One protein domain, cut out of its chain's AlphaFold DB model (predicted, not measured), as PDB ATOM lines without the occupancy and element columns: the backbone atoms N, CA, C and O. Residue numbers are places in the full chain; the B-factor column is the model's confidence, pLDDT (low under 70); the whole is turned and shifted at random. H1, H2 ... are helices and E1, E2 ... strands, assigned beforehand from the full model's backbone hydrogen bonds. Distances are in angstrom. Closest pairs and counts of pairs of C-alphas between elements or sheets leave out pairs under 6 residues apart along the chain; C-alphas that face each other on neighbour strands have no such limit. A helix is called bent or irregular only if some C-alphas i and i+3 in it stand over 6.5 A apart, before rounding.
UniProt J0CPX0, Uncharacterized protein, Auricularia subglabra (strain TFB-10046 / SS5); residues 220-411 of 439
ATOM      1  N   HIS A 220     -46.585 -26.081  33.161       93.38
ATOM      2  CA  HIS A 220     -46.311 -25.660  31.793       93.38
ATOM      3  C   HIS A 220     -44.821 -25.381  31.621       93.38
ATOM      4  O   HIS A 220     -44.248 -24.613  32.394       93.38
ATOM      5  N   LEU A 221     -44.209 -25.983  30.605       95.38
ATOM      6  CA  LEU A 221     -42.804 -25.776  30.277       95.38
ATOM      7  C   LEU A 221     -42.656 -25.483  28.790       95.38
ATOM      8  O   LEU A 221     -43.178 -26.223  27.958       95.38
ATOM      9  N   ARG A 222     -41.913 -24.424  28.471       92.44
ATOM     10  CA  ARG A 222     -41.576 -24.044  27.099       92.44
ATOM     11  C   ARG A 222     -40.065 -23.942  26.954       92.44
ATOM     12  O   ARG A 222     -39.423 -23.239  27.732       92.44
ATOM     13  N   LEU A 223     -39.511 -24.643  25.974       93.12
ATOM     14  CA  LEU A 223     -38.090 -24.638  25.633       93.12
ATOM     15  C   LEU A 223     -37.925 -24.073  24.220       93.12
ATOM     16  O   LEU A 223     -38.258 -24.748  23.250       93.12
ATOM     17  N   LEU A 224     -37.443 -22.834  24.104       87.31
ATOM     18  CA  LEU A 224     -37.504 -22.027  22.881       87.31
ATOM     19  C   LEU A 224     -36.109 -21.701  22.328       87.31
ATOM     20  O   LEU A 224     -35.307 -21.026  22.966       87.31
ATOM     21  N   GLY A 225     -35.798 -22.164  21.120       85.69
ATOM     22  CA  GLY A 225     -34.509 -21.930  20.463       85.69
ATOM     23  C   GLY A 225     -33.308 -22.561  21.179       85.69
ATOM     24  O   GLY A 225     -32.169 -22.173  20.915       85.69
ATOM     25  N   VAL A 226     -33.538 -23.518  22.082       91.69
ATOM     26  CA  VAL A 226     -32.492 -24.132  22.914       91.69
ATOM     27  C   VAL A 226     -31.876 -25.366  22.255       91.69
ATOM     28  O   VAL A 226     -32.541 -26.076  21.505       91.69
ATOM     29  N   SER A 227     -30.618 -25.675  22.561       92.94
ATOM     30  CA  SER A 227     -30.031 -26.971  22.198       92.94
ATOM     31  C   SER A 227     -30.408 -28.022  23.248       92.94
ATOM     32  O   SER A 227     -30.213 -27.793  24.440       92.94
ATOM     33  N   ILE A 228     -30.957 -29.163  22.831       93.19
ATOM     34  CA  ILE A 228     -31.439 -30.223  23.731       93.19
ATOM     35  C   ILE A 228     -30.479 -31.411  23.686       93.19
ATOM     36  O   ILE A 228     -30.126 -31.881  22.611       93.19
ATOM     37  N   SER A 229     -30.070 -31.912  24.851       95.19
ATOM     38  CA  SER A 229     -29.244 -33.121  24.993       95.19
ATOM     39  C   SER A 229     -30.039 -34.271  25.614       95.19
ATOM     40  O   SER A 229     -31.124 -34.063  26.168       95.19
ATOM     41  N   TYR A 230     -29.462 -35.476  25.611       95.81
ATOM     42  CA  TYR A 230     -30.005 -36.639  26.325       95.81
ATOM     43  C   TYR A 230     -30.347 -36.322  27.788       95.81
ATOM     44  O   TYR A 230     -31.441 -36.631  28.259       95.81
ATOM     45  N   GLY A 231     -29.443 -35.636  28.498       96.31
ATOM     46  CA  GLY A 231     -29.654 -35.261  29.897       96.31
ATOM     47  C   GLY A 231     -30.891 -34.382  30.095       96.31
ATOM     48  O   GLY A 231     -31.665 -34.621  31.018       96.31
ATOM     49  N   ALA A 232     -31.125 -33.415  29.201       96.88
ATOM     50  CA  ALA A 232     -32.315 -32.566  29.257       96.88
ATOM     51  C   ALA A 232     -33.604 -33.383  29.049       96.88
ATOM     52  O   ALA A 232     -34.566 -33.196  29.789       96.88
ATOM     53  N   ILE A 233     -33.609 -34.337  28.110       97.00
ATOM     54  CA  ILE A 233     -34.758 -35.226  27.852       97.00
ATOM     55  C   ILE A 233     -35.076 -36.100  29.071       97.00
ATOM     56  O   ILE A 233     -36.239 -36.227  29.457       97.00
ATOM     57  N   VAL A 234     -34.056 -36.661  29.723       96.44
ATOM     58  CA  VAL A 234     -34.244 -37.453  30.948       96.44
ATOM     59  C   VAL A 234     -34.817 -36.598  32.079       96.44
ATOM     60  O   VAL A 234     -35.725 -37.046  32.776       96.44
ATOM     61  N   VAL A 235     -34.332 -35.364  32.253       96.75
ATOM     62  CA  VAL A 235     -34.863 -34.432  33.262       96.75
ATOM     63  C   VAL A 235     -36.322 -34.078  32.966       96.75
ATOM     64  O   VAL A 235     -37.149 -34.121  33.874       96.75
ATOM     65  N   LEU A 236     -36.663 -33.798  31.704       97.19
ATOM     66  CA  LEU A 236     -38.045 -33.561  31.281       97.19
ATOM     67  C   LEU A 236     -38.959 -34.734  31.651       97.19
ATOM     68  O   LEU A 236     -40.030 -34.510  32.208       97.19
ATOM     69  N   GLY A 237     -38.527 -35.976  31.417       95.50
ATOM     70  CA  GLY A 237     -39.305 -37.179  31.737       95.50
ATOM     71  C   GLY A 237     -39.634 -37.368  33.225       95.50
ATOM     72  O   GLY A 237     -40.523 -38.151  33.554       95.50
ATOM     73  N   GLN A 238     -38.969 -36.644  34.132       95.69
ATOM     74  CA  GLN A 238     -39.234 -36.684  35.578       95.69
ATOM     75  C   GLN A 238     -40.307 -35.679  36.030       95.69
ATOM     76  O   GLN A 238     -40.719 -35.674  37.193       95.69
ATOM     77  N   LEU A 239     -40.799 -34.826  35.127       95.75
ATOM     78  CA  LEU A 239     -41.809 -33.808  35.416       95.75
ATOM     79  C   LEU A 239     -43.228 -34.386  35.316       95.75
ATOM     80  O   LEU A 239     -44.042 -33.953  34.508       95.75
ATOM     81  N   HIS A 240     -43.560 -35.370  36.150       91.00
ATOM     82  CA  HIS A 240     -44.824 -36.119  36.043       91.00
ATOM     83  C   HIS A 240     -46.098 -35.261  36.180       91.00
ATOM     84  O   HIS A 240     -47.159 -35.650  35.691       91.00
ATOM     85  N   ALA A 241     -46.002 -34.103  36.840       91.56
ATOM     86  CA  ALA A 241     -47.104 -33.161  37.029       91.56
ATOM     87  C   ALA A 241     -47.306 -32.184  35.852       91.56
ATOM     88  O   ALA A 241     -48.266 -31.402  35.875       91.56
ATOM     89  N   LEU A 242     -46.414 -32.225  34.857       95.31
ATOM     90  CA  LEU A 242     -46.437 -31.361  33.686       95.31
ATOM     91  C   LEU A 242     -47.668 -31.662  32.826       95.31
ATOM     92  O   LEU A 242     -47.951 -32.811  32.498       95.31
ATOM     93  N   GLN A 243     -48.403 -30.614  32.465       93.25
ATOM     94  CA  GLN A 243     -49.632 -30.682  31.674       93.25
ATOM     95  C   GLN A 243     -49.438 -30.154  30.256       93.25
ATOM     96  O   GLN A 243     -50.131 -30.605  29.348       93.25
ATOM     97  N   SER A 244     -48.524 -29.209  30.051       91.56
ATOM     98  CA  SER A 244     -48.219 -28.656  28.733       91.56
ATOM     99  C   SER A 244     -46.714 -28.584  28.535       91.56
ATOM    100  O   SER A 244     -46.000 -28.067  29.400       91.56
ATOM    101  N   LEU A 245     -46.250 -29.115  27.408       93.50
ATOM    102  CA  LEU A 245     -44.855 -29.074  26.998       93.50
ATOM    103  C   LEU A 245     -44.761 -28.485  25.595       93.50
ATOM    104  O   LEU A 245     -45.385 -28.997  24.669       93.50
ATOM    105  N   GLU A 246     -43.945 -27.451  25.442       89.19
ATOM    106  CA  GLU A 246     -43.575 -26.892  24.148       89.19
ATOM    107  C   GLU A 246     -42.072 -27.023  23.937       89.19
ATOM    108  O   GLU A 246     -41.268 -26.512  24.720       89.19
ATOM    109  N   LEU A 247     -41.706 -27.726  22.872       89.38
ATOM    110  CA  LEU A 247     -40.336 -27.934  22.440       89.38
ATOM    111  C   LEU A 247     -40.144 -27.235  21.103       89.38
ATOM    112  O   LEU A 247     -40.650 -27.693  20.088       89.38
ATOM    113  N   ALA A 248     -39.377 -26.156  21.099       84.88
ATOM    114  CA  ALA A 248     -38.852 -25.529  19.897       84.88
ATOM    115  C   ALA A 248     -37.320 -25.583  19.962       84.88
ATOM    116  O   ALA A 248     -36.680 -24.555  20.196       84.88
ATOM    117  N   PRO A 249     -36.709 -26.781  19.875       86.81
ATOM    118  CA  PRO A 249     -35.259 -26.902  19.926       86.81
ATOM    119  C   PRO A 249     -34.636 -26.164  18.750       86.81
ATOM    120  O   PRO A 249     -35.205 -26.150  17.677       86.81
ATOM    121  N   ARG A 250     -33.438 -25.613  18.917       85.44
ATOM    122  CA  ARG A 250     -32.591 -25.180  17.796       85.44
ATOM    123  C   ARG A 250     -31.732 -26.318  17.261       85.44
ATOM    124  O   ARG A 250     -31.416 -26.360  16.080       85.44
ATOM    125  N   SER A 251     -31.292 -27.209  18.141       87.25
ATOM    126  CA  SER A 251     -30.554 -28.408  17.758       87.25
ATOM    127  C   SER A 251     -30.782 -29.519  18.771       87.25
ATOM    128  O   SER A 251     -31.071 -29.256  19.944       87.25
ATOM    129  N   ILE A 252     -30.649 -30.760  18.313       89.25
ATOM    130  CA  ILE A 252     -30.787 -31.961  19.133       89.25
ATOM    131  C   ILE A 252     -29.441 -32.675  19.135       89.25
ATOM    132  O   ILE A 252     -28.985 -33.217  18.132       89.25
ATOM    133  N   GLU A 253     -28.787 -32.660  20.287       91.69
ATOM    134  CA  GLU A 253     -27.445 -33.188  20.494       91.69
ATOM    135  C   GLU A 253     -27.558 -34.593  21.103       91.69
ATOM    136  O   GLU A 253     -27.333 -34.782  22.301       91.69
ATOM    137  N   LEU A 254     -27.981 -35.557  20.277       89.81
ATOM    138  CA  LEU A 254     -28.151 -36.968  20.647       89.81
ATOM    139  C   LEU A 254     -27.257 -37.884  19.809       89.81
ATOM    140  O   LEU A 254     -27.425 -37.982  18.591       89.81
ATOM    141  N   GLY A 255     -26.362 -38.615  20.470       88.75
ATOM    142  CA  GLY A 255     -25.597 -39.702  19.859       88.75
ATOM    143  C   GLY A 255     -26.435 -40.969  19.645       88.75
ATOM    144  O   GLY A 255     -27.477 -41.158  20.269       88.75
ATOM    145  N   LEU A 256     -25.953 -41.887  18.797       88.75
ATOM    146  CA  LEU A 256     -26.647 -43.151  18.489       88.75
ATOM    147  C   LEU A 256     -26.962 -43.977  19.749       88.75
ATOM    148  O   LEU A 256     -28.092 -44.409  19.941       88.75
ATOM    149  N   PHE A 257     -25.988 -44.119  20.652       92.94
ATOM    150  CA  PHE A 257     -26.175 -44.849  21.910       92.94
ATOM    151  C   PHE A 257     -27.255 -44.226  22.811       92.94
ATOM    152  O   PHE A 257     -28.005 -44.937  23.474       92.94
ATOM    153  N   GLU A 258     -27.348 -42.895  22.842       93.94
ATOM    154  CA  GLU A 258     -28.349 -42.186  23.644       93.94
ATOM    155  C   GLU A 258     -29.752 -42.379  23.063       93.94
ATOM    156  O   GLU A 258     -30.696 -42.605  23.821       93.94
ATOM    157  N   ARG A 259     -29.884 -42.367  21.728       91.19
ATOM    158  CA  ARG A 259     -31.140 -42.697  21.034       91.19
ATOM    159  C   ARG A 259     -31.596 -44.118  21.365       91.19
ATOM    160  O   ARG A 259     -32.734 -44.308  21.790       91.19
ATOM    161  N   ASP A 260     -30.685 -45.090  21.300       89.44
ATOM    162  CA  ASP A 260     -30.968 -46.480  21.676       89.44
ATOM    163  C   ASP A 260     -31.420 -46.603  23.138       89.44
ATOM    164  O   ASP A 260     -32.318 -47.385  23.463       89.44
ATOM    165  N   LEU A 261     -30.795 -45.843  24.040       93.19
ATOM    166  CA  LEU A 261     -31.130 -45.854  25.461       93.19
ATOM    167  C   LEU A 261     -32.515 -45.246  25.722       93.19
ATOM    168  O   LEU A 261     -33.296 -45.823  26.482       93.19
ATOM    169  N   LEU A 262     -32.850 -44.129  25.066       93.19
ATOM    170  CA  LEU A 262     -34.186 -43.526  25.121       93.19
ATOM    171  C   LEU A 262     -35.247 -44.498  24.599       93.19
ATOM    172  O   LEU A 262     -36.241 -44.742  25.281       93.19
ATOM    173  N   ALA A 263     -35.002 -45.131  23.451       86.56
ATOM    174  CA  ALA A 263     -35.921 -46.100  22.864       86.56
ATOM    175  C   ALA A 263     -36.158 -47.318  23.778       86.56
ATOM    176  O   ALA A 263     -37.295 -47.764  23.930       86.56
ATOM    177  N   LYS A 264     -35.109 -47.836  24.437       87.62
ATOM    178  CA  LYS A 264     -35.213 -48.967  25.383       87.62
ATOM    179  C   LYS A 264     -35.917 -48.609  26.690       87.62
ATOM    180  O   LYS A 264     -36.534 -49.475  27.306       87.62
ATOM    181  N   THR A 265     -35.795 -47.363  27.140       90.44
ATOM    182  CA  THR A 265     -36.373 -46.890  28.412       90.44
ATOM    183  C   THR A 265     -37.759 -46.264  28.250       90.44
ATOM    184  O   THR A 265     -38.446 -46.021  29.247       90.44
ATOM    185  N   ALA A 266     -38.202 -46.037  27.013       87.81
ATOM    186  CA  ALA A 266     -39.539 -45.566  26.703       87.81
ATOM    187  C   ALA A 266     -40.599 -46.580  27.161       87.81
ATOM    188  O   ALA A 266     -40.655 -47.725  26.706       87.81
ATOM    189  N   ARG A 267     -41.478 -46.145  28.067       87.69
ATOM    190  CA  ARG A 267     -42.571 -46.981  28.571       87.69
ATOM    191  C   ARG A 267     -43.671 -47.073  27.526       87.69
ATOM    192  O   ARG A 267     -44.091 -46.053  26.986       87.69
ATOM    193  N   ARG A 268     -44.147 -48.288  27.261       86.56
ATOM    194  CA  ARG A 268     -45.335 -48.517  26.435       86.56
ATOM    195  C   ARG A 268     -46.594 -48.466  27.293       86.56
ATOM    196  O   ARG A 268     -46.615 -48.989  28.407       86.56
ATOM    197  N   VAL A 269     -47.641 -47.865  26.752       81.56
ATOM    198  CA  VAL A 269     -48.986 -47.820  27.315       81.56
ATOM    199  C   VAL A 269     -49.763 -49.002  26.731       81.56
ATOM    200  O   VAL A 269     -50.266 -48.951  25.612       81.56
ATOM    201  N   TYR A 270     -49.806 -50.113  27.466       63.94
ATOM    202  CA  TYR A 270     -50.484 -51.337  27.028       63.94
ATOM    203  C   TYR A 270     -52.016 -51.229  27.141       63.94
ATOM    204  O   TYR A 270     -52.536 -50.502  27.986       63.94
ATOM    205  N   GLY A 271     -52.738 -52.009  26.326       61.12
ATOM    206  CA  GLY A 271     -54.184 -52.236  26.478       61.12
ATOM    207  C   GLY A 271     -55.109 -51.290  25.707       61.12
ATOM    208  O   GLY A 271     -56.317 -51.331  25.920       61.12
ATOM    209  N   ARG A 272     -54.578 -50.451  24.811       65.56
ATOM    210  CA  ARG A 272     -55.381 -49.617  23.903       65.56
ATOM    211  C   ARG A 272     -55.343 -50.188  22.489       65.56
ATOM    212  O   ARG A 272     -54.274 -50.552  22.012       65.56
ATOM    213  N   VAL A 273     -56.504 -50.277  21.846       72.50
ATOM    214  CA  VAL A 273     -56.594 -50.558  20.407       72.50
ATOM    215  C   VAL A 273     -56.109 -49.309  19.675       72.50
ATOM    216  O   VAL A 273     -56.451 -48.195  20.080       72.50
ATOM    217  N   LYS A 274     -55.262 -49.485  18.654       77.31
ATOM    218  CA  LYS A 274     -54.834 -48.369  17.805       77.31
ATOM    219  C   LYS A 274     -56.095 -47.783  17.143       77.31
ATOM    220  O   LYS A 274     -56.838 -48.572  16.562       77.31
ATOM    221  N   PRO A 275     -56.352 -46.469  17.252       72.62
ATOM    222  CA  PRO A 275     -57.503 -45.853  16.601       72.62
ATOM    223  C   PRO A 275     -57.418 -46.050  15.086       72.62
ATOM    224  O   PRO A 275     -56.318 -46.086  14.522       72.62
ATOM    225  N   GLU A 276     -58.573 -46.203  14.445       75.00
ATOM    226  CA  GLU A 276     -58.635 -46.330  12.990       75.00
ATOM    227  C   GLU A 276     -58.239 -45.003  12.333       75.00
ATOM    228  O   GLU A 276     -58.486 -43.922  12.872       75.00
ATOM    229  N   GLU A 277     -57.629 -45.068  11.150       70.00
ATOM    230  CA  GLU A 277     -57.164 -43.881  10.418       70.00
ATOM    231  C   GLU A 277     -58.303 -42.874  10.181       70.00
ATOM    232  O   GLU A 277     -58.118 -41.664  10.313       70.00
ATOM    233  N   GLU A 278     -59.518 -43.375   9.943       70.81
ATOM    234  CA  GLU A 278     -60.706 -42.545   9.766       70.81
ATOM    235  C   GLU A 278     -61.085 -41.766  11.043       70.81
ATOM    236  O   GLU A 278     -61.448 -40.592  10.959       70.81
ATOM    237  N   GLU A 279     -60.944 -42.355  12.233       67.50
ATOM    238  CA  GLU A 279     -61.204 -41.669  13.510       67.50
ATOM    239  C   GLU A 279     -60.189 -40.551  13.747       67.50
ATOM    240  O   GLU A 279     -60.553 -39.428  14.108       67.50
ATOM    241  N   VAL A 280     -58.913 -40.835  13.467       66.69
ATOM    242  CA  VAL A 280     -57.839 -39.845  13.593       66.69
ATOM    243  C   VAL A 280     -58.052 -38.709  12.585       66.69
ATOM    244  O   VAL A 280     -57.828 -37.539  12.906       66.69
ATOM    245  N   SER A 281     -58.556 -39.031  11.388       65.12
ATOM    246  CA  SER A 281     -58.848 -38.041  10.351       65.12
ATOM    247  C   SER A 281     -59.973 -37.070  10.747       65.12
ATOM    248  O   SER A 281     -59.856 -35.863  10.518       65.12
ATOM    249  N   ARG A 282     -61.032 -37.578  11.398       65.50
ATOM    250  CA  ARG A 282     -62.235 -36.819  11.788       65.50
ATOM    251  C   ARG A 282     -62.026 -35.945  13.019       65.50
ATOM    252  O   ARG A 282     -62.587 -34.855  13.094       65.50
ATOM    253  N   GLU A 283     -61.255 -36.414  13.995       63.72
ATOM    254  CA  GLU A 283     -60.993 -35.656  15.225       63.72
ATOM    255  C   GLU A 283     -59.829 -34.666  15.089       63.72
ATOM    256  O   GLU A 283     -59.772 -33.670  15.820       63.72
ATOM    257  N   GLY A 284     -58.928 -34.933  14.138       55.16
ATOM    258  CA  GLY A 284     -57.606 -34.330  14.056       55.16
ATOM    259  C   GLY A 284     -57.589 -32.826  13.819       55.16
ATOM    260  O   GLY A 284     -56.811 -32.143  14.468       55.16
ATOM    261  N   ILE A 285     -58.433 -32.254  12.960       54.62
ATOM    262  CA  ILE A 285     -58.257 -30.851  12.547       54.62
ATOM    263  C   ILE A 285     -59.225 -29.923  13.299       54.62
ATOM    264  O   ILE A 285     -60.433 -29.912  13.064       54.62
ATOM    265  N   GLY A 286     -58.696 -29.109  14.220       52.09
ATOM    266  CA  GLY A 286     -59.400 -27.914  14.703       52.09
ATOM    267  C   GLY A 286     -59.557 -26.859  13.598       52.09
ATOM    268  O   GLY A 286     -58.868 -26.912  12.586       52.09
ATOM    269  N   LEU A 287     -60.464 -25.890  13.785       44.66
ATOM    270  CA  LEU A 287     -60.706 -24.807  12.816       44.66
ATOM    271  C   LEU A 287     -59.399 -24.146  12.346       44.66
ATOM    272  O   LEU A 287     -58.611 -23.668  13.160       44.66
ATOM    273  N   PHE A 288     -59.226 -24.115  11.025       51.62
ATOM    274  CA  PHE A 288     -58.048 -23.627  10.319       51.62
ATOM    275  C   PHE A 288     -58.252 -22.208   9.784       51.62
ATOM    276  O   PHE A 288     -59.275 -21.909   9.168       51.62
ATOM    277  N   THR A 289     -57.227 -21.377   9.932       39.19
ATOM    278  CA  THR A 289     -56.975 -20.173   9.129       39.19
ATOM    279  C   THR A 289     -55.454 -20.058   8.996       39.19
ATOM    280  O   THR A 289     -54.797 -20.294   9.997       39.19
ATOM    281  N   GLY A 290     -54.876 -19.727   7.833       46.50
ATOM    282  CA  GLY A 290     -53.426 -19.442   7.697       46.50
ATOM    283  C   GLY A 290     -52.666 -20.305   6.682       46.50
ATOM    284  O   GLY A 290     -53.273 -21.072   5.945       46.50
ATOM    285  N   LYS A 291     -51.339 -20.149   6.597       45.16
ATOM    286  CA  LYS A 291     -50.430 -21.065   5.880       45.16
ATOM    287  C   LYS A 291     -49.735 -21.961   6.910       45.16
ATOM    288  O   LYS A 291     -49.580 -21.567   8.056       45.16
ATOM    289  N   VAL A 292     -49.332 -23.167   6.512       51.38
ATOM    290  CA  VAL A 292     -48.654 -24.124   7.399       51.38
ATOM    291  C   VAL A 292     -47.242 -24.370   6.915       51.38
ATOM    292  O   VAL A 292     -47.056 -24.661   5.740       51.38
ATOM    293  N   VAL A 293     -46.265 -24.329   7.815       53.03
ATOM    294  CA  VAL A 293     -44.911 -24.812   7.524       53.03
ATOM    295  C   VAL A 293     -44.844 -26.303   7.856       53.03
ATOM    296  O   VAL A 293     -45.108 -26.684   8.995       53.03
ATOM    297  N   LEU A 294     -44.546 -27.136   6.856       48.78
ATOM    298  CA  LEU A 294     -44.333 -28.578   7.010       48.78
ATOM    299  C   LEU A 294     -42.837 -28.898   7.178       48.78
ATOM    300  O   LEU A 294     -42.027 -28.407   6.386       48.78
ATOM    301  N   GLY A 295     -42.470 -29.807   8.092       51.44
ATOM    302  CA  GLY A 295     -41.099 -30.341   8.113       51.44
ATOM    303  C   GLY A 295     -40.599 -31.151   9.334       51.44
ATOM    304  O   GLY A 295     -40.768 -30.826  10.505       51.44
ATOM    305  N   GLY A 296     -39.893 -32.246   9.027       49.78
ATOM    306  CA  GLY A 296     -38.483 -32.515   9.371       49.78
ATOM    307  C   GLY A 296     -38.034 -32.867  10.800       49.78
ATOM    308  O   GLY A 296     -37.286 -33.824  10.981       49.78
ATOM    309  N   ALA A 297     -38.395 -32.096  11.825       55.69
ATOM    310  CA  ALA A 297     -37.766 -32.241  13.155       55.69
ATOM    311  C   ALA A 297     -38.255 -33.432  13.960       55.69
ATOM    312  O   ALA A 297     -37.628 -33.870  14.929       55.69
ATOM    313  N   LEU A 298     -39.449 -33.878  13.601       69.06
ATOM    314  CA  LEU A 298     -40.154 -34.891  14.339       69.06
ATOM    315  C   LEU A 298     -39.371 -36.199  14.307       69.06
ATOM    316  O   LEU A 298     -39.204 -36.799  15.364       69.06
ATOM    317  N   ASP A 299     -38.772 -36.531  13.160       73.31
ATOM    318  CA  ASP A 299     -37.902 -37.692  12.951       73.31
ATOM    319  C   ASP A 299     -36.688 -37.691  13.888       73.31
ATOM    320  O   ASP A 299     -36.359 -38.711  14.497       73.31
ATOM    321  N   GLU A 300     -36.040 -36.535  14.071       77.62
ATOM    322  CA  GLU A 300     -34.906 -36.398  14.994       77.62
ATOM    323  C   GLU A 300     -35.325 -36.509  16.465       77.62
ATOM    324  O   GLU A 300     -34.528 -36.923  17.312       77.62
ATOM    325  N   LEU A 301     -36.577 -36.157  16.767       83.88
ATOM    326  CA  LEU A 301     -37.153 -36.208  18.104       83.88
ATOM    327  C   LEU A 301     -37.891 -37.509  18.407       83.88
ATOM    328  O   LEU A 301     -38.230 -37.701  19.570       83.88
ATOM    329  N   VAL A 302     -38.133 -38.404  17.442       87.06
ATOM    330  CA  VAL A 302     -39.006 -39.579  17.628       87.06
ATOM    331  C   VAL A 302     -38.643 -40.356  18.894       87.06
ATOM    332  O   VAL A 302     -39.505 -40.587  19.738       87.06
ATOM    333  N   ASP A 303     -37.373 -40.724  19.084       88.81
ATOM    334  CA  ASP A 303     -36.976 -41.527  20.250       88.81
ATOM    335  C   ASP A 303     -37.056 -40.742  21.566       88.81
ATOM    336  O   ASP A 303     -37.437 -41.294  22.602       88.81
ATOM    337  N   ALA A 304     -36.784 -39.435  21.522       91.62
ATOM    338  CA  ALA A 304     -37.002 -38.550  22.658       91.62
ATOM    339  C   ALA A 304     -38.494 -38.453  23.004       91.62
ATOM    340  O   ALA A 304     -38.864 -38.555  24.170       91.62
ATOM    341  N   LEU A 305     -39.368 -38.325  22.005       91.94
ATOM    342  CA  LEU A 305     -40.813 -38.245  22.186       91.94
ATOM    343  C   LEU A 305     -41.391 -39.560  22.705       91.94
ATOM    344  O   LEU A 305     -42.195 -39.513  23.631       91.94
ATOM    345  N   LYS A 306     -40.943 -40.728  22.220       92.62
ATOM    346  CA  LYS A 306     -41.324 -42.033  22.799       92.62
ATOM    347  C   LYS A 306     -41.029 -42.073  24.297       92.62
ATOM    348  O   LYS A 306     -41.881 -42.464  25.096       92.62
ATOM    349  N   TYR A 307     -39.826 -41.639  24.684       94.38
ATOM    350  CA  TYR A 307     -39.428 -41.576  26.086       94.38
ATOM    351  C   TYR A 307     -40.293 -40.591  26.883       94.38
ATOM    352  O   TYR A 307     -40.814 -40.951  27.939       94.38
ATOM    353  N   LEU A 308     -40.473 -39.367  26.385       94.81
ATOM    354  CA  LEU A 308     -41.226 -38.320  27.074       94.81
ATOM    355  C   LEU A 308     -42.701 -38.690  27.234       94.81
ATOM    356  O   LEU A 308     -43.215 -38.644  28.348       94.81
ATOM    357  N   LEU A 309     -43.367 -39.119  26.163       92.38
ATOM    358  CA  LEU A 309     -44.776 -39.522  26.181       92.38
ATOM    359  C   LEU A 309     -45.022 -40.686  27.151       92.38
ATOM    360  O   LEU A 309     -45.964 -40.643  27.939       92.38
ATOM    361  N   GLY A 310     -44.116 -41.670  27.181       90.38
ATOM    362  CA  GLY A 310     -44.215 -42.801  28.103       90.38
ATOM    363  C   GLY A 310     -43.994 -42.449  29.584       90.38
ATOM    364  O   GLY A 310     -44.416 -43.207  30.459       90.38
ATOM    365  N   ASN A 311     -43.336 -41.328  29.898       92.31
ATOM    366  CA  ASN A 311     -42.999 -40.940  31.278       92.31
ATOM    367  C   ASN A 311     -43.801 -39.730  31.802       92.31
ATOM    368  O   ASN A 311     -43.953 -39.560  33.018       92.31
ATOM    369  N   LEU A 312     -44.380 -38.922  30.912       93.50
ATOM    370  CA  LEU A 312     -45.188 -37.750  31.242       93.50
ATOM    371  C   LEU A 312     -46.681 -38.095  31.327       93.50
ATOM    372  O   LEU A 312     -47.505 -37.616  30.553       93.50
ATOM    373  N   GLY A 313     -47.050 -38.901  32.326       88.69
ATOM    374  CA  GLY A 313     -48.434 -39.352  32.521       88.69
ATOM    375  C   GLY A 313     -49.468 -38.229  32.698       88.69
ATOM    376  O   GLY A 313     -50.646 -38.438  32.419       88.69
ATOM    377  N   GLY A 314     -49.056 -37.035  33.136       90.00
ATOM    378  CA  GLY A 314     -49.927 -35.867  33.306       90.00
ATOM    379  C   GLY A 314     -50.110 -34.991  32.061       90.00
ATOM    380  O   GLY A 314     -50.934 -34.071  32.108       90.00
ATOM    381  N   LEU A 315     -49.372 -35.257  30.977       93.19
ATOM    382  CA  LEU A 315     -49.311 -34.383  29.806       93.19
ATOM    383  C   LEU A 315     -50.662 -34.329  29.086       93.19
ATOM    384  O   LEU A 315     -51.291 -35.354  28.851       93.19
ATOM    385  N   ARG A 316     -51.108 -33.120  28.748       91.06
ATOM    386  CA  ARG A 316     -52.380 -32.837  28.062       91.06
ATOM    387  C   ARG A 316     -52.172 -32.179  26.711       91.06
ATOM    388  O   ARG A 316     -52.916 -32.489  25.785       91.06
ATOM    389  N   THR A 317     -51.165 -31.320  26.616       88.31
ATOM    390  CA  THR A 317     -50.801 -30.610  25.393       88.31
ATOM    391  C   THR A 317     -49.321 -30.833  25.108       88.31
ATOM    392  O   THR A 317     -48.478 -30.570  25.970       88.31
ATOM    393  N   LEU A 318     -49.002 -31.286  23.899       89.25
ATOM    394  CA  LEU A 318     -47.642 -31.332  23.372       89.25
ATOM    395  C   LEU A 318     -47.546 -30.400  22.168       89.25
ATOM    396  O   LEU A 318     -48.337 -30.504  21.233       89.25
ATOM    397  N   ARG A 319     -46.555 -29.515  22.166       84.62
ATOM    398  CA  ARG A 319     -46.182 -28.717  21.002       84.62
ATOM    399  C   ARG A 319     -44.744 -29.013  20.629       84.62
ATOM    400  O   ARG A 319     -43.863 -28.951  21.483       84.62
ATOM    401  N   VAL A 320     -44.514 -29.309  19.358       83.00
ATOM    402  CA  VAL A 320     -43.169 -29.509  18.816       83.00
ATOM    403  C   VAL A 320     -43.002 -28.588  17.620       83.00
ATOM    404  O   VAL A 320     -43.815 -28.610  16.703       83.00
ATOM    405  N   ARG A 321     -41.974 -27.745  17.650       75.62
ATOM    406  CA  ARG A 321     -41.584 -26.872  16.547       75.62
ATOM    407  C   ARG A 321     -40.272 -27.359  15.962       75.62
ATOM    408  O   ARG A 321     -39.431 -27.906  16.675       75.62
ATOM    409  N   GLU A 322     -40.105 -27.132  14.671       70.50
ATOM    410  CA  GLU A 322     -38.859 -27.432  13.989       70.50
ATOM    411  C   GLU A 322     -37.683 -26.601  14.512       70.50
ATOM    412  O   GLU A 322     -37.868 -25.432  14.873       70.50
ATOM    413  N   PRO A 323     -36.461 -27.170  14.513       62.47
ATOM    414  CA  PRO A 323     -35.265 -26.389  14.664       62.47
ATOM    415  C   PRO A 323     -35.129 -25.453  13.482       62.47
ATOM    416  O   PRO A 323     -34.934 -25.876  12.342       62.47
ATOM    417  N   GLU A 324     -35.217 -24.159  13.790       57.78
ATOM    418  CA  GLU A 324     -34.840 -23.089  12.878       57.78
ATOM    419  C   GLU A 324     -33.422 -23.395  12.390       57.78
ATOM    420  O   GLU A 324     -32.447 -23.356  13.151       57.78
ATOM    421  N   SER A 325     -33.328 -23.810  11.127       43.53
ATOM    422  CA  SER A 325     -32.090 -24.263  10.516       43.53
ATOM    423  C   SER A 325     -31.180 -23.055  10.322       43.53
ATOM    424  O   SER A 325     -31.196 -22.419   9.288       43.53
ATOM    425  N   GLY A 326     -30.402 -22.724  11.351       39.22
ATOM    426  CA  GLY A 326     -29.190 -21.915  11.271       39.22
ATOM    427  C   GLY A 326     -29.290 -20.512  10.655       39.22
ATOM    428  O   GLY A 326     -29.084 -20.349   9.469       39.22
ATOM    429  N   GLY A 327     -29.290 -19.497  11.524       38.09
ATOM    430  CA  GLY A 327     -28.676 -18.194  11.234       38.09
ATOM    431  C   GLY A 327     -29.624 -17.137  10.672       38.09
ATOM    432  O   GLY A 327     -30.204 -17.308   9.618       38.09
ATOM    433  N   ASP A 328     -29.702 -16.016  11.391       38.59
ATOM    434  CA  ASP A 328     -30.574 -14.864  11.152       38.59
ATOM    435  C   ASP A 328     -32.079 -15.162  11.195       38.59
ATOM    436  O   ASP A 328     -32.648 -15.850  10.359       38.59
ATOM    437  N   ARG A 329     -32.760 -14.516  12.154       43.16
ATOM    438  CA  ARG A 329     -34.228 -14.411  12.308       43.16
ATOM    439  C   ARG A 329     -34.948 -13.796  11.078       43.16
ATOM    440  O   ARG A 329     -36.010 -13.203  11.220       43.16
ATOM    441  N   ARG A 330     -34.344 -13.823   9.888       38.22
ATOM    442  CA  ARG A 330     -34.776 -13.124   8.673       38.22
ATOM    443  C   ARG A 330     -34.713 -13.951   7.395       38.22
ATOM    444  O   ARG A 330     -35.219 -13.456   6.387       38.22
ATOM    445  N   GLU A 331     -34.145 -15.157   7.389       37.97
ATOM    446  CA  GLU A 331     -34.340 -16.017   6.223       37.97
ATOM    447  C   GLU A 331     -35.776 -16.530   6.243       37.97
ATOM    448  O   GLU A 331     -36.206 -17.254   7.138       37.97
ATOM    449  N   ARG A 332     -36.535 -15.982   5.287       40.62
ATOM    450  CA  ARG A 332     -37.923 -16.297   4.966       40.62
ATOM    451  C   ARG A 332     -38.169 -17.780   5.198       40.62
ATOM    452  O   ARG A 332     -37.406 -18.593   4.683       40.62
ATOM    453  N   VAL A 333     -39.252 -18.093   5.916       45.28
ATOM    454  CA  VAL A 333     -39.921 -19.395   5.825       45.28
ATOM    455  C   VAL A 333     -39.822 -19.826   4.372       45.28
ATOM    456  O   VAL A 333     -40.300 -19.104   3.495       45.28
ATOM    457  N   ASP A 334     -39.096 -20.910   4.127       43.84
ATOM    458  CA  ASP A 334     -38.880 -21.429   2.789       43.84
ATOM    459  C   ASP A 334     -40.280 -21.690   2.214       43.84
ATOM    460  O   ASP A 334     -40.970 -22.614   2.645       43.84
ATOM    461  N   GLU A 335     -40.771 -20.806   1.333       44.84
ATOM    462  CA  GLU A 335     -42.151 -20.851   0.815       44.84
ATOM    463  C   GLU A 335     -42.429 -22.180   0.089       44.84
ATOM    464  O   GLU A 335     -43.580 -22.547  -0.132       44.84
ATOM    465  N   THR A 336     -41.368 -22.930  -0.223       46.59
ATOM    466  CA  THR A 336     -41.386 -24.293  -0.753       46.59
ATOM    467  C   THR A 336     -41.885 -25.353   0.239       46.59
ATOM    468  O   THR A 336     -42.275 -26.434  -0.196       46.59
ATOM    469  N   ARG A 337     -41.920 -25.061   1.548       54.03
ATOM    470  CA  ARG A 337     -42.446 -25.943   2.611       54.03
ATOM    471  C   ARG A 337     -43.834 -25.544   3.112       54.03
ATOM    472  O   ARG A 337     -44.310 -26.085   4.111       54.03
ATOM    473  N   ALA A 338     -44.480 -24.589   2.443       55.84
ATOM    474  CA  ALA A 338     -45.851 -24.220   2.755       55.84
ATOM    475  C   ALA A 338     -46.806 -25.341   2.310       55.84
ATOM    476  O   ALA A 338     -47.037 -25.529   1.117       55.84
ATOM    477  N   GLY A 339     -47.346 -26.086   3.270       59.75
ATOM    478  CA  GLY A 339     -48.321 -27.149   3.045       59.75
ATOM    479  C   GLY A 339     -49.759 -26.714   3.256       59.75
ATOM    480  O   GLY A 339     -50.036 -25.657   3.835       59.75
ATOM    481  N   CYS A 340     -50.695 -27.566   2.843       63.91
ATOM    482  CA  CYS A 340     -52.075 -27.455   3.294       63.91
ATOM    483  C   CYS A 340     -52.276 -28.178   4.640       63.91
ATOM    484  O   CYS A 340     -51.445 -28.971   5.084       63.91
ATOM    485  N   ALA A 341     -53.408 -27.922   5.303       65.06
ATOM    486  CA  ALA A 341     -53.751 -28.593   6.560       65.06
ATOM    487  C   ALA A 341     -53.806 -30.130   6.426       65.06
ATOM    488  O   ALA A 341     -53.518 -30.830   7.395       65.06
ATOM    489  N   ALA A 342     -54.139 -30.651   5.238       68.75
ATOM    490  CA  ALA A 342     -54.175 -32.089   4.978       68.75
ATOM    491  C   ALA A 342     -52.767 -32.707   4.921       68.75
ATOM    492  O   ALA A 342     -52.557 -33.777   5.483       68.75
ATOM    493  N   ASP A 343     -51.791 -32.014   4.327       69.12
ATOM    494  CA  ASP A 343     -50.398 -32.482   4.293       69.12
ATOM    495  C   ASP A 343     -49.819 -32.551   5.709       69.12
ATOM    496  O   ASP A 343     -49.187 -33.532   6.097       69.12
ATOM    497  N   LEU A 344     -50.101 -31.523   6.516       67.44
ATOM    498  CA  LEU A 344     -49.704 -31.489   7.916       67.44
ATOM    499  C   LEU A 344     -50.317 -32.664   8.677       67.44
ATOM    500  O   LEU A 344     -49.610 -33.365   9.397       67.44
ATOM    501  N   GLN A 345     -51.618 -32.899   8.491       69.25
ATOM    502  CA  GLN A 345     -52.298 -34.038   9.091       69.25
ATOM    503  C   GLN A 345     -51.634 -35.361   8.692       69.25
ATOM    504  O   GLN A 345     -51.382 -36.163   9.582       69.25
ATOM    505  N   GLY A 346     -51.273 -35.558   7.420       72.38
ATOM    506  CA  GLY A 346     -50.524 -36.736   6.963       72.38
ATOM    507  C   GLY A 346     -49.210 -36.938   7.725       72.38
ATOM    508  O   GLY A 346     -49.004 -37.986   8.330       72.38
ATOM    509  N   HIS A 347     -48.378 -35.898   7.823       72.38
ATOM    510  CA  HIS A 347     -47.130 -35.953   8.598       72.38
ATOM    511  C   HIS A 347     -47.353 -36.283  10.082       72.38
ATOM    512  O   HIS A 347     -46.565 -37.006  10.700       72.38
ATOM    513  N   PHE A 348     -48.423 -35.755  10.675       72.50
ATOM    514  CA  PHE A 348     -48.780 -36.078  12.052       72.50
ATOM    515  C   PHE A 348     -49.270 -37.508  12.215       72.50
ATOM    516  O   PHE A 348     -48.926 -38.125  13.219       72.50
ATOM    517  N   LEU A 349     -50.057 -38.029  11.274       74.25
ATOM    518  CA  LEU A 349     -50.518 -39.416  11.283       74.25
ATOM    519  C   LEU A 349     -49.333 -40.381  11.209       74.25
ATOM    520  O   LEU A 349     -49.240 -41.291  12.033       74.25
ATOM    521  N   ASP A 350     -48.378 -40.111  10.320       78.56
ATOM    522  CA  ASP A 350     -47.166 -40.920  10.164       78.56
ATOM    523  C   ASP A 350     -46.353 -40.981  11.465       78.56
ATOM    524  O   ASP A 350     -45.952 -42.045  11.943       78.56
ATOM    525  N   ALA A 351     -46.141 -39.836  12.111       77.88
ATOM    526  CA  ALA A 351     -45.424 -39.810  13.377       77.88
ATOM    527  C   ALA A 351     -46.248 -40.352  14.546       77.88
ATOM    528  O   ALA A 351     -45.698 -40.987  15.452       77.88
ATOM    529  N   PHE A 352     -47.562 -40.129  14.539       79.81
ATOM    530  CA  PHE A 352     -48.468 -40.714  15.514       79.81
ATOM    531  C   PHE A 352     -48.371 -42.233  15.470       79.81
ATOM    532  O   PHE A 352     -48.254 -42.836  16.528       79.81
ATOM    533  N   ASP A 353     -48.273 -42.857  14.301       82.06
ATOM    534  CA  ASP A 353     -48.091 -44.304  14.168       82.06
ATOM    535  C   ASP A 353     -46.830 -44.838  14.857       82.06
ATOM    536  O   ASP A 353     -46.840 -45.925  15.445       82.06
ATOM    537  N   HIS A 354     -45.751 -44.059  14.864       84.75
ATOM    538  CA  HIS A 354     -44.520 -44.412  15.571       84.75
ATOM    539  C   HIS A 354     -44.577 -44.146  17.080       84.75
ATOM    540  O   HIS A 354     -43.882 -44.816  17.854       84.75
ATOM    541  N   LEU A 355     -45.383 -43.174  17.509       87.25
ATOM    542  CA  LEU A 355     -45.472 -42.725  18.899       87.25
ATOM    543  C   LEU A 355     -46.658 -43.322  19.660       87.25
ATOM    544  O   LEU A 355     -46.604 -43.375  20.889       87.25
ATOM    545  N   TRP A 356     -47.694 -43.815  18.972       85.75
ATOM    546  CA  TRP A 356     -48.959 -44.271  19.557       85.75
ATOM    547  C   TRP A 356     -48.776 -45.253  20.719       85.75
ATOM    548  O   TRP A 356     -49.468 -45.077  21.725       85.75
ATOM    549  N   PRO A 357     -47.824 -46.222  20.685       89.31
ATOM    550  CA  PRO A 357     -47.656 -47.165  21.788       89.31
ATOM    551  C   PRO A 357     -47.221 -46.488  23.090       89.31
ATOM    552  O   PRO A 357     -47.208 -47.130  24.134       89.31
ATOM    553  N   HIS A 358     -46.813 -45.223  23.031       90.44
ATOM    554  CA  HIS A 358     -46.337 -44.416  24.145       90.44
ATOM    555  C   HIS A 358     -47.315 -43.290  24.517       90.44
ATOM    556  O   HIS A 358     -47.131 -42.650  25.550       90.44
ATOM    557  N   VAL A 359     -48.359 -43.049  23.714       87.12
ATOM    558  CA  VAL A 359     -49.335 -41.977  23.944       87.12
ATOM    559  C   VAL A 359     -50.295 -42.358  25.073       87.12
ATOM    560  O   VAL A 359     -51.003 -43.366  25.028       87.12
ATOM    561  N   THR A 360     -50.348 -41.519  26.104       85.06
ATOM    562  CA  THR A 360     -51.252 -41.683  27.244       85.06
ATOM    563  C   THR A 360     -52.648 -41.141  26.935       85.06
ATOM    564  O   THR A 360     -52.837 -40.261  26.099       85.06
ATOM    565  N   GLY A 361     -53.659 -41.607  27.675       81.81
ATOM    566  CA  GLY A 361     -55.025 -41.074  27.563       81.81
ATOM    567  C   GLY A 361     -55.231 -39.665  28.093       81.81
ATOM    568  O   GLY A 361     -56.306 -39.096  27.919       81.81
ATOM    569  N   THR A 362     -54.233 -39.123  28.779       87.38
ATOM    570  CA  THR A 362     -54.237 -37.750  29.277       87.38
ATOM    571  C   THR A 362     -53.891 -36.754  28.178       87.38
ATOM    572  O   THR A 362     -54.429 -35.640  28.205       87.38
ATOM    573  N   LEU A 363     -53.086 -37.165  27.189       88.38
ATOM    574  CA  LEU A 363     -52.724 -36.333  26.052       88.38
ATOM    575  C   LEU A 363     -53.961 -36.103  25.184       88.38
ATOM    576  O   LEU A 363     -54.572 -37.036  24.668       88.38
ATOM    577  N   SER A 364     -54.359 -34.839  25.093       86.25
ATOM    578  CA  SER A 364     -55.562 -34.403  24.385       86.25
ATOM    579  C   SER A 364     -55.206 -33.663  23.107       86.25
ATOM    580  O   SER A 364     -55.918 -33.793  22.120       86.25
ATOM    581  N   PHE A 365     -54.106 -32.907  23.127       83.62
ATOM    582  CA  PHE A 365     -53.690 -32.077  22.009       83.62
ATOM    583  C   PHE A 365     -52.229 -32.306  21.655       83.62
ATOM    584  O   PHE A 365     -51.361 -32.344  22.532       83.62
ATOM    585  N   TRP A 366     -51.972 -32.383  20.358       82.44
ATOM    586  CA  TRP A 366     -50.643 -32.348  19.781       82.44
ATOM    587  C   TRP A 366     -50.627 -31.320  18.658       82.44
ATOM    588  O   TRP A 366     -51.441 -31.375  17.748       82.44
ATOM    589  N   GLY A 367     -49.733 -30.348  18.745       76.38
ATOM    590  CA  GLY A 367     -49.581 -29.330  17.726       76.38
ATOM    591  C   GLY A 367     -48.159 -29.126  17.246       76.38
ATOM    592  O   GLY A 367     -47.185 -29.509  17.904       76.38
ATOM    593  N   THR A 368     -48.067 -28.425  16.126       68.44
ATOM    594  CA  THR A 368     -46.873 -27.694  15.721       68.44
ATOM    595  C   THR A 368     -47.061 -26.256  16.162       68.44
ATOM    596  O   THR A 368     -48.075 -25.633  15.837       68.44
ATOM    597  N   ALA A 369     -46.112 -25.719  16.926       56.06
ATOM    598  CA  ALA A 369     -46.147 -24.292  17.207       56.06
ATOM    599  C   ALA A 369     -45.822 -23.548  15.903       56.06
ATOM    600  O   ALA A 369     -44.762 -23.775  15.316       56.06
ATOM    601  N   GLY A 370     -46.748 -22.702  15.443       51.00
ATOM    602  CA  GLY A 370     -46.497 -21.778  14.339       51.00
ATOM    603  C   GLY A 370     -45.394 -20.780  14.695       51.00
ATOM    604  O   GLY A 370     -44.925 -20.721  15.840       51.00
ATOM    605  N   ALA A 371     -44.961 -19.980  13.720       46.16
ATOM    606  CA  ALA A 371     -44.193 -18.787  14.055       46.16
ATOM    607  C   ALA A 371     -45.024 -17.949  15.050       46.16
ATOM    608  O   ALA A 371     -46.233 -17.841  14.866       46.16
ATOM    609  N   PRO A 372     -44.419 -17.350  16.090       44.84
ATOM    610  CA  PRO A 372     -45.150 -16.574  17.101       44.84
ATOM    611  C   PRO A 372     -45.957 -15.391  16.529       44.84
ATOM    612  O   PRO A 372     -46.728 -14.781  17.262       44.84
ATOM    613  N   GLU A 373     -45.743 -15.067  15.252       43.78
ATOM    614  CA  GLU A 373     -46.349 -13.989  14.465       43.78
ATOM    615  C   GLU A 373     -47.679 -14.393  13.809       43.78
ATOM    616  O   GLU A 373     -48.540 -13.550  13.574       43.78
ATOM    617  N   GLU A 374     -47.871 -15.680  13.521       46.41
ATOM    618  CA  GLU A 374     -49.114 -16.186  12.958       46.41
ATOM    619  C   GLU A 374     -49.921 -16.753  14.129       46.41
ATOM    620  O   GLU A 374     -49.599 -17.818  14.651       46.41
ATOM    621  N   GLU A 375     -50.975 -16.052  14.572       44.81
ATOM    622  CA  GLU A 375     -51.926 -16.482  15.629       44.81
ATOM    623  C   GLU A 375     -52.630 -17.831  15.334       44.81
ATOM    624  O   GLU A 375     -53.597 -18.234  15.982       44.81
ATOM    625  N   THR A 376     -52.160 -18.549  14.330       49.84
ATOM    626  CA  THR A 376     -52.679 -19.791  13.802       49.84
ATOM    627  C   THR A 376     -51.880 -20.935  14.411       49.84
ATOM    628  O   THR A 376     -51.149 -21.664  13.744       49.84
ATOM    629  N   GLU A 377     -52.005 -21.077  15.733       58.16
ATOM    630  CA  GLU A 377     -51.546 -22.275  16.426       58.16
ATOM    631  C   GLU A 377     -52.387 -23.473  15.983       58.16
ATOM    632  O   GLU A 377     -53.612 -23.491  16.129       58.16
ATOM    633  N   MET A 378     -51.717 -24.506  15.477       64.94
ATOM    634  CA  MET A 378     -52.376 -25.744  15.084       64.94
ATOM    635  C   MET A 378     -52.273 -26.744  16.214       64.94
ATOM    636  O   MET A 378     -51.195 -27.241  16.524       64.94
ATOM    637  N   LEU A 379     -53.414 -27.032  16.830       70.94
ATOM    638  CA  LEU A 379     -53.557 -28.081  17.827       70.94
ATOM    639  C   LEU A 379     -54.458 -29.157  17.248       70.94
ATOM    640  O   LEU A 379     -55.660 -28.942  17.064       70.94
ATOM    641  N   LEU A 380     -53.871 -30.318  16.987       75.62
ATOM    642  CA  LEU A 380     -54.615 -31.507  16.631       75.62
ATOM    643  C   LEU A 380     -55.160 -32.150  17.895       75.62
ATOM    644  O   LEU A 380     -54.421 -32.389  18.852       75.62
ATOM    645  N   HIS A 381     -56.461 -32.413  17.910       79.38
ATOM    646  CA  HIS A 381     -57.063 -33.188  18.983       79.38
ATOM    647  C   HIS A 381     -56.794 -34.673  18.731       79.38
ATOM    648  O   HIS A 381     -56.998 -35.163  17.623       79.38
ATOM    649  N   LEU A 382     -56.320 -35.388  19.750       78.50
ATOM    650  CA  LEU A 382     -55.979 -36.797  19.604       78.50
ATOM    651  C   LEU A 382     -57.207 -37.694  19.807       78.50
ATOM    652  O   LEU A 382     -57.884 -37.544  20.827       78.50
ATOM    653  N   PRO A 383     -57.412 -38.715  18.955       72.44
ATOM    654  CA  PRO A 383     -58.486 -39.703  19.126       72.44
ATOM    655  C   PRO A 383     -58.330 -40.536  20.400       72.44
ATOM    656  O   PRO A 383     -59.285 -41.046  20.975       72.44
ATOM    657  N   THR A 384     -57.109 -40.625  20.926       74.88
ATOM    658  CA  THR A 384     -56.820 -41.299  22.194       74.88
ATOM    659  C   THR A 384     -57.182 -40.469  23.430       74.88
ATOM    660  O   THR A 384     -56.909 -40.920  24.555       74.88
ATOM    661  N   CYS A 385     -57.756 -39.272  23.257       82.00
ATOM    662  CA  CYS A 385     -58.127 -38.380  24.347       82.00
ATOM    663  C   CYS A 385     -59.174 -39.038  25.256       82.00
ATOM    664  O   CYS A 385     -60.361 -39.136  24.939       82.00
ATOM    665  N   GLY A 386     -58.758 -39.411  26.468       80.75
ATOM    666  CA  GLY A 386     -59.642 -40.041  27.451       80.75
ATOM    667  C   GLY A 386     -60.781 -39.138  27.935       80.75
ATOM    668  O   GLY A 386     -61.726 -39.632  28.536       80.75
ATOM    669  N   ARG A 387     -60.719 -37.825  27.672       83.94
ATOM    670  CA  ARG A 387     -61.789 -36.870  28.017       83.94
ATOM    671  C   ARG A 387     -62.920 -36.876  26.995       83.94
ATOM    672  O   ARG A 387     -64.044 -36.529  27.345       83.94
ATOM    673  N   CYS A 388     -62.616 -37.232  25.750       80.81
ATOM    674  CA  CYS A 388     -63.578 -37.243  24.653       80.81
ATOM    675  C   CYS A 388     -64.096 -38.648  24.327       80.81
ATOM    676  O   CYS A 388     -65.076 -38.768  23.609       80.81
ATOM    677  N   ALA A 389     -63.549 -39.698  24.945       77.06
ATOM    678  CA  ALA A 389     -64.008 -41.079  24.766       77.06
ATOM    679  C   ALA A 389     -65.514 -41.308  25.044       77.06
ATOM    680  O   ALA A 389     -66.070 -42.319  24.631       77.06
ATOM    681  N   HIS A 390     -66.176 -40.396  25.767       76.44
ATOM    682  CA  HIS A 390     -67.607 -40.465  26.087       76.44
ATOM    683  C   HIS A 390     -68.492 -39.544  25.233       76.44
ATOM    684  O   HIS A 390     -69.709 -39.546  25.419       76.44
ATOM    685  N   VAL A 391     -67.915 -38.724  24.347       76.19
ATOM    686  CA  VAL A 391     -68.685 -37.861  23.439       76.19
ATOM    687  C   VAL A 391     -68.712 -38.464  22.030       76.19
ATOM    688  O   VAL A 391     -67.805 -39.214  21.679       76.19
ATOM    689  N   PRO A 392     -69.745 -38.181  21.214       70.88
ATOM    690  CA  PRO A 392     -69.803 -38.686  19.844       70.88
ATOM    691  C   PRO A 392     -68.616 -38.204  19.004       70.88
ATOM    692  O   PRO A 392     -68.116 -37.098  19.216       70.88
ATOM    693  N   ALA A 393     -68.216 -38.998  18.007       65.69
ATOM    694  CA  ALA A 393     -67.145 -38.636  17.079       65.69
ATOM    695  C   ALA A 393     -67.357 -37.226  16.489       65.69
ATOM    696  O   ALA A 393     -68.474 -36.850  16.121       65.69
ATOM    697  N   GLY A 394     -66.281 -36.438  16.427       64.88
ATOM    698  CA  GLY A 394     -66.312 -35.039  15.977       64.88
ATOM    699  C   GLY A 394     -66.746 -34.019  17.041       64.88
ATOM    700  O   GLY A 394     -66.664 -32.815  16.793       64.88
ATOM    701  N   TRP A 395     -67.159 -34.454  18.236       72.88
ATOM    702  CA  TRP A 395     -67.448 -33.566  19.366       72.88
ATOM    703  C   TRP A 395     -66.287 -33.512  20.354       72.88
ATOM    704  O   TRP A 395     -65.486 -34.433  20.478       72.88
ATOM    705  N   ARG A 396     -66.207 -32.408  21.102       77.12
ATOM    706  CA  ARG A 396     -65.193 -32.205  22.142       77.12
ATOM    707  C   ARG A 396     -65.859 -32.067  23.498       77.12
ATOM    708  O   ARG A 396     -66.882 -31.399  23.636       77.12
ATOM    709  N   SER A 397     -65.244 -32.661  24.518       83.62
ATOM    710  CA  SER A 397     -65.664 -32.433  25.899       83.62
ATOM    711  C   SER A 397     -65.545 -30.941  26.265       83.62
ATOM    712  O   SER A 397     -64.655 -30.251  25.749       83.62
ATOM    713  N   PRO A 398     -66.361 -30.423  27.204       83.56
ATOM    714  CA  PRO A 398     -66.230 -29.045  27.687       83.56
ATOM    715  C   PRO A 398     -64.824 -28.723  28.210       83.56
ATOM    716  O   PRO A 398     -64.337 -27.598  28.090       83.56
ATOM    717  N   GLU A 399     -64.138 -29.720  28.772       81.81
ATOM    718  CA  GLU A 399     -62.767 -29.564  29.241       81.81
ATOM    719  C   GLU A 399     -61.772 -29.396  28.091       81.81
ATOM    720  O   GLU A 399     -60.896 -28.537  28.194       81.81
ATOM    721  N   CYS A 400     -61.913 -30.170  27.010       81.19
ATOM    722  CA  CYS A 400     -61.100 -30.027  25.802       81.19
ATOM    723  C   CYS A 400     -61.368 -28.692  25.103       81.19
ATOM    724  O   CYS A 400     -60.415 -28.017  24.734       81.19
ATOM    725  N   LEU A 401     -62.626 -28.247  25.017       77.00
ATOM    726  CA  LEU A 401     -62.967 -26.920  24.483       77.00
ATOM    727  C   LEU A 401     -62.351 -25.787  25.311       77.00
ATOM    728  O   LEU A 401     -61.871 -24.794  24.769       77.00
ATOM    729  N   ARG A 402     -62.327 -25.927  26.642       75.44
ATOM    730  CA  ARG A 402     -61.665 -24.955  27.516       75.44
ATOM    731  C   ARG A 402     -60.150 -24.978  27.340       75.44
ATOM    732  O   ARG A 402     -59.558 -23.906  27.319       75.44
ATOM    733  N   LEU A 403     -59.535 -26.159  27.253       74.12
ATOM    734  CA  LEU A 403     -58.099 -26.295  26.993       74.12
ATOM    735  C   LEU A 403     -57.752 -25.639  25.663       74.12
ATOM    736  O   LEU A 403     -56.939 -24.730  25.648       74.12
ATOM    737  N   GLU A 404     -58.463 -25.975  24.595       71.06
ATOM    738  CA  GLU A 404     -58.319 -25.323  23.298       71.06
ATOM    739  C   GLU A 404     -58.501 -23.802  23.392       71.06
ATOM    740  O   GLU A 404     -57.704 -23.058  22.841       71.06
ATOM    741  N   GLY A 405     -59.493 -23.308  24.135       61.28
ATOM    742  CA  GLY A 405     -59.694 -21.871  24.328       61.28
ATOM    743  C   GLY A 405     -58.641 -21.180  25.207       61.28
ATOM    744  O   GLY A 405     -58.501 -19.961  25.119       61.28
ATOM    745  N   VAL A 406     -57.945 -21.901  26.089       61.78
ATOM    746  CA  VAL A 406     -56.798 -21.392  26.867       61.78
ATOM    747  C   VAL A 406     -55.548 -21.380  25.998       61.78
ATOM    748  O   VAL A 406     -54.812 -20.401  26.004       61.78
ATOM    749  N   GLU A 407     -55.354 -22.439  25.226       61.44
ATOM    750  CA  GLU A 407     -54.230 -22.589  24.320       61.44
ATOM    751  C   GLU A 407     -54.323 -21.580  23.154       61.44
ATOM    752  O   GLU A 407     -53.373 -20.843  22.932       61.44
ATOM    753  N   ARG A 408     -55.498 -21.401  22.525       53.72
ATOM    754  CA  ARG A 408     -55.753 -20.392  21.468       53.72
ATOM    755  C   ARG A 408     -55.611 -18.942  21.930       53.72
ATOM    756  O   ARG A 408     -55.292 -18.076  21.131       53.72
ATOM    757  N   ARG A 409     -55.900 -18.645  23.201       52.88
ATOM    758  CA  ARG A 409     -55.717 -17.288  23.758       52.88
ATOM    759  C   ARG A 409     -54.264 -17.006  24.145       52.88
ATOM    760  O   ARG A 409     -53.968 -15.904  24.602       52.88
ATOM    761  N   GLY A 410     -53.394 -18.008  24.004       52.53
ATOM    762  CA  GLY A 410     -52.081 -18.045  24.608       52.53
ATOM    763  C   GLY A 410     -52.174 -18.044  26.135       52.53
ATOM    764  O   GLY A 410     -53.049 -17.448  26.768       52.53
ATOM    765  N   TRP A 411     -51.163 -18.600  26.793       53.66
ATOM    766  CA  TRP A 411     -50.938 -18.322  28.215       53.66
ATOM    767  C   TRP A 411     -50.541 -16.847  28.454       53.66
ATOM    768  O   TRP A 411     -50.289 -16.435  29.591       53.66
TER     769      TRP A 411
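What this domain is: This is residues 220 to 411 of the 439 residues of an uncharacterized protein of Auricularia subglabra (strain TFB-10046 / SS5) (UniProt J0CPX0). A twisted sheet of five strands has helix H4 over one face and helix H6 over the opposite face. H1, H2 and H5 pack on H4, H3 is by the edge strand E5, and residues 327 to 332 stick out from the long link between E3 and H5. The printed part has 192 residues, with six named helices and five named strands, along the chain E1 H1 E2 H2 H3 H4 E3 H5 E4 E5 H6. The sheet's order is E1 E2 E3 E4 E5, mixed, and the class is mixed, helices and strands. The whole is compact, with a radius of gyration of the C-alphas of 16.1 A and spans of 46 by 38 by 29 A.

How they stand to each other: E1, residues 220 to 229, and E2, residues 244 to 253, are parallel neighbours at 7 degrees, with N 221 and O 244 at 3.0 A. E1 bends by 101 degrees at residue 225 and E2 by 87 degrees at residue 250. E3, residues 317 to 320, is parallel to E2, with N 247 and O 319 at 2.8 A. E4, residues 365 to 368, is parallel to E3, with N 318 and O 365 at 2.9 A. E5, residues 378 to 381, forms an antiparallel hairpin with E4, with N 380 and O 366 at 2.8 A. H4, residues 297 to 311, is the hub; it lies over E2 at a height of 8.0 A over the sheet, slantwise to the strands at 50 degrees on the local plane. H1, residues 230 to 237, touches H4, with closest C-alphas Gly 237 and Leu 308 at 5.2 A. H2, residues 256 to 265, touches residues 303 to 307 of H4, with closest C-alphas Ala 263 and Asp 303 at 5.4 A. H5, residues 341 to 358, touches H4 with residues 351 to 358, with closest C-alphas His 358 and Gly 310 at 4.8 A. H3, residues 277 to 284, only just touches H5, with 3 pairs of C-alphas within 8 A, the closest Gly 284 and Gln 345 at 7.3 A. H1, H3 and H5 only graze the sheet, H1 only just on it with 5 pairs of C-alphas within 10 A. H6, residues 398 to 408, lies over E4 on the opposite face from H4, at a height of 9.5 A over the sheet, along the strands at 18 degrees on the local plane. In three strand-helix-strand units, parallel neighbour strands with helices between them, E1, H1, E2 and E3, H5, E4 have right-handed crossovers; the third is E2, H2 H3 H4, E3. Every O i to N i+4 pair is within hydrogen-bond range in H1, H2, H3 and H6, but 9 of 11 in H4 and 11 of 14 in H5.

Where its parts are: E1 begins at C-alpha 220 (-46.311, -25.660, 31.793) and is 19.8 A long, and E2 is 22.8 A. H4 is 20.8 A and H5 24.8 A; both are irregular, with C-alphas 300 and 303 at 7.6 A and C-alphas 354 and 357 at 7.5 A. H6 is 14.9 A long and ends at C-alpha 408 (-55.753, -20.392, 21.468).

The domain as a whole: The C-alphas farthest apart, those of Asp 328 and His 390, are 47.4 A apart. The printed part has no cut, and the long links are H2 to H3, H3 to H4, E3 to H5 and E5 to H6. The mean pLDDT of the printed part is 74.8, with 66 residues under 70, among them residues 279 to 298 and 323 to 345.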